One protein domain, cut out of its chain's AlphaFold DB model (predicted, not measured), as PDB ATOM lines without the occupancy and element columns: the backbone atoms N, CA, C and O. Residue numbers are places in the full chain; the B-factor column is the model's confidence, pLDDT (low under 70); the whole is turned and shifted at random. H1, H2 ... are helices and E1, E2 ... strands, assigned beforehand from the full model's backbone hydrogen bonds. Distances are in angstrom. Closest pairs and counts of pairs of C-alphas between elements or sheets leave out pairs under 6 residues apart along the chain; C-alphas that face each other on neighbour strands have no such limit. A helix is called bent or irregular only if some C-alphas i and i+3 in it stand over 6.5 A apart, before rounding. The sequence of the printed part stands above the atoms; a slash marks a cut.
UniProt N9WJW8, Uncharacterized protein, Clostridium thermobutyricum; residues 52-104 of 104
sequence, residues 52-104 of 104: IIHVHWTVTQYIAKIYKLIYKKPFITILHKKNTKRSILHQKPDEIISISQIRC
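Overview. This is residues 52 to 104 of the 104 residues of an uncharacterized protein of Clostridium thermobutyricum (UniProt N9WJW8). A small sheet of three parallel strands, ordered E1, E2, E3, has one helix, H1, over one face, making two layers; a long loop joins E2 to E3. The 53 printed residues run E1, H1, E2, E3, with under half in named elements, class mixed. The whole is compact, radius of gyration of the C-alphas 11.0 A, but elongated, spanning 34 by 21 by 13 A.

Arrangement. Start at E1, residues 53 to 55; N 55 is 2.9 A from O 76 of its parallel neighbour E2, residues 75 to 79. Between them H1, residues 58 to 71, completes a strand-helix-strand unit, two parallel neighbour strands joined through a helix, with a right-handed crossover. H1 is on the sheet at a height of 8.1 A, along E1 at 7 degrees on the local plane; their closest C-alphas, Val 55 and Gln 61, are 6.2 A apart. H1 is irregular, C-alphas 59 and 62 being 7.2 A apart, with 7 of 10 O i to N i+4 pairs within hydrogen-bond range. Look next at E3, residues 95 to 98, parallel to E2, with N 97 and O 77 2.8 A apart; E1 and E3 are apart.

Along the chain. Find C-alpha 53 at (216.528, 181.702, 243.277), where E1 begins. H1 is 20.3 A long, E2 13.4 A; E3 ends at C-alpha 98, (216.413, 167.699, 235.136).

Size, cuts and confidence. The printed part has no cut; the link E2 to E3 is long. Residues 102 to 104 have pLDDT under 70.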
ATOM      1  N   ILE A  52     220.577 182.282 245.752       94.00
ATOM      2  CA  ILE A  52     220.126 181.625 244.528       94.00
ATOM      3  C   ILE A  52     218.606 181.556 244.563       94.00
ATOM      4  O   ILE A  52     218.008 181.206 245.581       94.00
ATOM      5  N   ILE A  53     217.972 181.867 243.434       95.00
ATOM      6  CA  ILE A  53     216.528 181.702 243.277       95.00
ATOM      7  C   ILE A  53     216.263 180.375 242.585       95.00
ATOM      8  O   ILE A  53     216.704 180.148 241.461       95.00
ATOM      9  N   HIS A  54     215.491 179.507 243.224       94.56
ATOM     10  CA  HIS A  54     215.046 178.267 242.611       94.56
ATOM     11  C   HIS A  54     213.607 178.406 242.105       94.56
ATOM     12  O   HIS A  54     212.682 178.692 242.866       94.56
ATOM     13  N   VAL A  55     213.419 178.208 240.802       92.31
ATOM     14  CA  VAL A  55     212.123 178.312 240.131       92.31
ATOM     15  C   VAL A  55     211.618 176.932 239.728       92.31
ATOM     16  O   VAL A  55     212.227 176.237 238.921       92.31
ATOM     17  N   HIS A  56     210.459 176.546 240.250       89.81
ATOM     18  CA  HIS A  56     209.890 175.227 239.980       89.81
ATOM     19  C   HIS A  56     209.082 175.154 238.669       89.81
ATOM     20  O   HIS A  56     209.005 174.097 238.051       89.81
ATOM     21  N   TRP A  57     208.479 176.266 238.231       83.44
ATOM     22  CA  TRP A  57     207.627 176.315 237.037       83.44
ATOM     23  C   TRP A  57     208.128 177.349 236.030       83.44
ATOM     24  O   TRP A  57     208.425 178.487 236.384       83.44
ATOM     25  N   THR A  58     208.140 176.996 234.744       82.50
ATOM     26  CA  THR A  58     208.635 177.883 233.673       82.50
ATOM     27  C   THR A  58     207.889 179.216 233.600       82.50
ATOM     28  O   THR A  58     208.491 180.253 233.337       82.50
ATOM     29  N   VAL A  59     206.587 179.219 233.903       80.69
ATOM     30  CA  VAL A  59     205.744 180.422 233.865       80.69
ATOM     31  C   VAL A  59     206.171 181.499 234.866       80.69
ATOM     32  O   VAL A  59     205.860 182.661 234.646       80.69
ATOM     33  N   THR A  60     206.893 181.160 235.938       87.62
ATOM     34  CA  THR A  60     207.348 182.136 236.944       87.62
ATOM     35  C   THR A  60     208.811 182.547 236.775       87.62
ATOM     36  O   THR A  60     209.283 183.434 237.488       87.62
ATOM     37  N   GLN A  61     209.529 181.983 235.795       91.44
ATOM     38  CA  GLN A  61     210.942 182.299 235.539       91.44
ATOM     39  C   GLN A  61     211.182 183.775 235.241       91.44
ATOM     40  O   GLN A  61     212.230 184.309 235.602       91.44
ATOM     41  N   TYR A  62     210.226 184.458 234.609       90.88
ATOM     42  CA  TYR A  62     210.369 185.878 234.307       90.88
ATOM     43  C   TYR A  62     210.560 186.735 235.568       90.88
ATOM     44  O   TYR A  62     211.331 187.690 235.532       90.88
ATOM     45  N   ILE A  63     209.957 186.365 236.704       92.31
ATOM     46  CA  ILE A  63     210.140 187.079 237.979       92.31
ATOM     47  C   ILE A  63     211.589 186.931 238.452       92.31
ATOM     48  O   ILE A  63     212.233 187.921 238.800       92.31
ATOM     49  N   ALA A  64     212.120 185.706 238.417       94.00
ATOM     50  CA  ALA A  64     213.504 185.428 238.787       94.00
ATOM     51  C   ALA A  64     214.494 186.120 237.840       94.00
ATOM     52  O   ALA A  64     215.498 186.669 238.288       94.00
ATOM     53  N   LYS A  65     214.177 186.186 236.541       94.38
ATOM     54  CA  LYS A  65     214.972 186.919 235.554       94.38
ATOM     55  C   LYS A  65     215.005 188.417 235.842       94.38
ATOM     56  O   LYS A  65     216.085 188.998 235.812       94.38
ATOM     57  N   ILE A  66     213.859 189.035 236.135       93.62
ATOM     58  CA  ILE A  66     213.800 190.455 236.513       93.62
ATOM     59  C   ILE A  66     214.637 190.683 237.773       93.62
ATOM     60  O   ILE A  66     215.470 191.585 237.802       93.62
ATOM     61  N   TYR A  67     214.473 189.836 238.791       94.75
ATOM     62  CA  TYR A  67     215.255 189.941 240.018       94.75
ATOM     63  C   TYR A  67     216.762 189.836 239.747       94.75
ATOM     64  O   TYR A  67     217.535 190.664 240.226       94.75
ATOM     65  N   LYS A  68     217.182 188.872 238.921       94.88
ATOM     66  CA  LYS A  68     218.574 188.720 238.491       94.88
ATOM     67  C   LYS A  68     219.102 189.966 237.785       94.88
ATOM     68  O   LYS A  68     220.226 190.369 238.052       94.88
ATOM     69  N   LEU A  69     218.328 190.576 236.889       94.56
ATOM     70  CA  LEU A  69     218.766 191.785 236.184       94.56
ATOM     71  C   LEU A  69     219.034 192.945 237.153       94.56
ATOM     72  O   LEU A  69     219.987 193.689 236.956       94.56
ATOM     73  N   ILE A  70     218.232 193.062 238.212       94.81
ATOM     74  CA  ILE A  70     218.355 194.138 239.203       94.81
ATOM     75  C   ILE A  70     219.477 193.848 240.213       94.81
ATOM     76  O   ILE A  70     220.250 194.741 240.551       94.81
ATOM     77  N   TYR A  71     219.575 192.609 240.703       94.81
ATOM     78  CA  TYR A  71     220.404 192.249 241.864       94.81
ATOM     79  C   TYR A  71     221.582 191.327 241.549       94.81
ATOM     80  O   TYR A  71     222.338 190.974 242.450       94.81
ATOM     81  N   LYS A  72     221.742 190.912 240.289       94.75
ATOM     82  CA  LYS A  72     222.789 189.993 239.809       94.75
ATOM     83  C   LYS A  72     222.827 188.634 240.526       94.75
ATOM     84  O   LYS A  72     223.833 187.937 240.456       94.75
ATOM     85  N   LYS A  73     221.736 188.230 241.182       95.25
ATOM     86  CA  LYS A  73     221.611 186.909 241.813       95.25
ATOM     87  C   LYS A  73     221.212 185.854 240.768       95.25
ATOM     88  O   LYS A  73     220.283 186.115 239.996       95.25
ATOM     89  N   PRO A  74     221.896 184.699 240.699       96.12
ATOM     90  CA  PRO A  74     221.576 183.648 239.739       96.12
ATOM     91  C   PRO A  74     220.237 182.979 240.062       96.12
ATOM     92  O   PRO A  74     219.756 183.004 241.201       96.12
ATOM     93  N   PHE A  75     219.641 182.344 239.055       96.25
ATOM     94  CA  PHE A  75     218.473 181.501 239.273       96.25
ATOM     95  C   PHE A  75     218.553 180.187 238.510       96.25
ATOM     96  O   PHE A  75     219.041 180.120 237.382       96.25
ATOM     97  N   ILE A  76     218.012 179.148 239.133       95.50
ATOM     98  CA  ILE A  76     217.980 177.786 238.610       95.50
ATOM     99  C   ILE A  76     216.534 177.349 238.384       95.50
ATOM    100  O   ILE A  76     215.600 177.898 238.975       95.50
ATOM    101  N   THR A  77     216.321 176.367 237.516       92.94
ATOM    102  CA  THR A  77     214.989 175.797 237.264       92.94
ATOM    103  C   THR A  77     215.015 174.281 237.295       92.94
ATOM    104  O   THR A  77     215.958 173.684 236.783       92.94
ATOM    105  N   ILE A  78     213.943 173.660 237.800       90.19
ATOM    106  CA  ILE A  78     213.688 172.235 237.564       90.19
ATOM    107  C   ILE A  78     212.846 172.031 236.300       90.19
ATOM    108  O   ILE A  78     211.789 172.642 236.131       90.19
ATOM    109  N   LEU A  79     213.285 171.125 235.425       85.56
ATOM    110  CA  LEU A  79     212.487 170.626 234.309       85.56
ATOM    111  C   LEU A  79     211.819 169.303 234.686       85.56
ATOM    112  O   LEU A  79     212.472 168.266 234.774       85.56
ATOM    113  N   HIS A  80     210.497 169.353 234.856       82.75
ATOM    114  CA  HIS A  80     209.669 168.174 235.148       82.75
ATOM    115  C   HIS A  80     209.131 167.465 233.906       82.75
ATOM    116  O   HIS A  80     208.741 166.304 233.973       82.75
ATOM    117  N   LYS A  81     209.034 168.168 232.773       79.50
ATOM    118  CA  LYS A  81     208.398 167.656 231.553       79.50
ATOM    119  C   LYS A  81     209.259 167.932 230.331       79.50
ATOM    120  O   LYS A  81     209.583 169.088 230.038       79.50
ATOM    121  N   LYS A  82     209.519 166.865 229.579       73.56
ATOM    122  CA  LYS A  82     210.070 166.926 228.225       73.56
ATOM    123  C   LYS A  82     209.146 167.737 227.317       73.56
ATOM    124  O   LYS A  82     207.925 167.643 227.441       73.56
ATOM    125  N   ASN A  83     209.718 168.536 226.415       71.88
ATOM    126  CA  ASN A  83     208.969 169.348 225.446       71.88
ATOM    127  C   ASN A  83     207.995 170.371 226.062       71.88
ATOM    128  O   ASN A  83     206.933 170.650 225.496       71.88
ATOM    129  N   THR A  84     208.328 170.965 227.211       71.81
ATOM    130  CA  THR A  84     207.532 172.082 227.742       71.81
ATOM    131  C   THR A  84     207.478 173.208 226.702       71.81
ATOM    132  O   THR A  84     208.505 173.815 226.385       71.81
ATOM    133  N   LYS A  85     206.281 173.478 226.156       71.25
ATOM    134  CA  LYS A  85     206.070 174.523 225.143       71.25
ATOM    135  C   LYS A  85     206.627 175.845 225.663       71.25
ATOM    136  O   LYS A  85     206.252 176.310 226.741       71.25
ATOM    137  N   ARG A  86     207.539 176.446 224.898       72.62
ATOM    138  CA  ARG A  86     208.115 177.745 225.242       72.62
ATOM    139  C   ARG A  86     207.047 178.817 225.041       72.62
ATOM    140  O   ARG A  86     206.527 178.969 223.942       72.62
ATOM    141  N   SER A  87     206.710 179.528 226.109       79.25
ATOM    142  CA  SER A  87     205.934 180.764 226.025       79.25
ATOM    143  C   SER A  87     206.880 181.963 225.999       79.25
ATOM    144  O   SER A  87     208.064 181.833 226.311       79.25
ATOM    145  N   ILE A  88     206.352 183.148 225.694       77.75
ATOM    146  CA  ILE A  88     207.123 184.399 225.742       77.75
ATOM    147  C   ILE A  88     207.633 184.742 227.156       77.75
ATOM    148  O   ILE A  88     208.581 185.505 227.312       77.75
ATOM    149  N   LEU A  89     207.025 184.154 228.193       80.12
ATOM    150  CA  LEU A  89     207.429 184.328 229.592       80.12
ATOM    151  C   LEU A  89     208.556 183.376 230.013       80.12
ATOM    152  O   LEU A  89     209.108 183.535 231.100       80.12
ATOM    153  N   HIS A  90     208.905 182.396 229.175       85.00
ATOM    154  CA  HIS A  90     210.025 181.501 229.437       85.00
ATOM    155  C   HIS A  90     211.321 182.315 229.439       85.00
ATOM    156  O   HIS A  90     211.628 183.014 228.475       85.00
ATOM    157  N   GLN A  91     212.101 182.205 230.513       89.12
ATOM    158  CA  GLN A  91     213.424 182.816 230.600       89.12
ATOM    159  C   GLN A  91     214.490 181.750 230.806       89.12
ATOM    160  O   GLN A  91     214.332 180.862 231.639       89.12
ATOM    161  N   LYS A  92     215.596 181.855 230.062       89.56
ATOM    162  CA  LYS A  92     216.728 180.934 230.211       89.56
ATOM    163  C   LYS A  92     217.322 181.076 231.630       89.56
ATOM    164  O   LYS A  92     217.760 182.189 231.954       89.56
ATOM    165  N   PRO A  93     217.322 180.007 232.451       91.81
ATOM    166  CA  PRO A  93     217.973 179.999 233.761       91.81
ATOM    167  C   PRO A  93     219.497 179.939 233.628       91.81
ATOM    168  O   PRO A  93     220.017 179.694 232.538       91.81
ATOM    169  N   ASP A  94     220.197 180.185 234.734       95.25
ATOM    170  CA  ASP A  94     221.642 179.958 234.832       95.25
ATOM    171  C   ASP A  94     221.959 178.468 234.760       95.25
ATOM    172  O   ASP A  94     222.804 178.063 233.972       95.25
ATOM    173  N   GLU A  95     221.205 177.669 235.514       93.44
ATOM    174  CA  GLU A  95     221.343 176.217 235.559       93.44
ATOM    175  C   GLU A  95     219.985 175.516 235.542       93.44
ATOM    176  O   GLU A  95     218.943 176.080 235.908       93.44
ATOM    177  N   ILE A  96     220.002 174.259 235.103       89.88
ATOM    178  CA  ILE A  96     218.812 173.420 234.987       89.88
ATOM    179  C   ILE A  96     219.022 172.114 235.740       89.88
ATOM    180  O   ILE A  96     219.955 171.365 235.467       89.88
ATOM    181  N   ILE A  97     218.078 171.800 236.618       90.12
ATOM    182  CA  ILE A  97     217.959 170.494 237.253       90.12
ATOM    183  C   ILE A  97     216.923 169.694 236.459       90.12
ATOM    184  O   ILE A  97     215.744 170.044 236.418       90.12
ATOM    185  N   SER A  98     217.343 168.620 235.797       87.12
ATOM    186  CA  SER A  98     216.413 167.699 235.136       87.12
ATOM    187  C   SER A  98     216.059 166.558 236.081       87.12
ATOM    188  O   SER A  98     216.951 165.969 236.686       87.12
ATOM    189  N   ILE A  99     214.775 166.201 236.169       87.50
ATOM    190  CA  ILE A  99     214.344 165.036 236.964       87.50
ATOM    191  C   ILE A  99     214.599 163.698 236.254       87.50
ATOM    192  O   ILE A  99     214.404 162.638 236.840       87.50
ATOM    193  N   SER A 100     214.993 163.729 234.977       82.31
ATOM    194  CA  SER A 100     215.303 162.523 234.208       82.31
ATOM    195  C   SER A 100     216.466 162.748 233.240       82.31
ATOM    196  O   SER A 100     216.711 163.867 232.785       82.31
ATOM    197  N   GLN A 101     217.169 161.671 232.898       80.19
ATOM    198  CA  GLN A 101     218.253 161.685 231.909       80.19
ATOM    199  C   GLN A 101     217.742 161.796 230.463       80.19
ATOM    200  O   GLN A 101     218.511 162.097 229.548       80.19
ATOM    201  N   ILE A 102     216.443 161.563 230.239       67.00
ATOM    202  CA  ILE A 102     215.826 161.720 228.925       67.00
ATOM    203  C   ILE A 102     215.867 163.213 228.594       67.00
ATOM    204  O   ILE A 102     215.177 164.008 229.228       67.00
ATOM    205  N   ARG A 103     216.693 163.588 227.607       53.75
ATOM    206  CA  ARG A 103     216.862 164.982 227.164       53.75
ATOM    207  C   ARG A 103     215.484 165.622 226.926       53.75
ATOM    208  O   ARG A 103     214.723 165.140 226.076       53.75
ATOM    209  N   CYS A 104     215.168 166.631 227.744       51.25
ATOM    210  CA  CYS A 104     213.933 167.414 227.699       51.25
ATOM    211  C   CYS A 104     213.933 168.439 226.568       51.25
ATOM    212  O   CYS A 104     215.018 168.986 226.268       51.25
TER     213      CYS A 104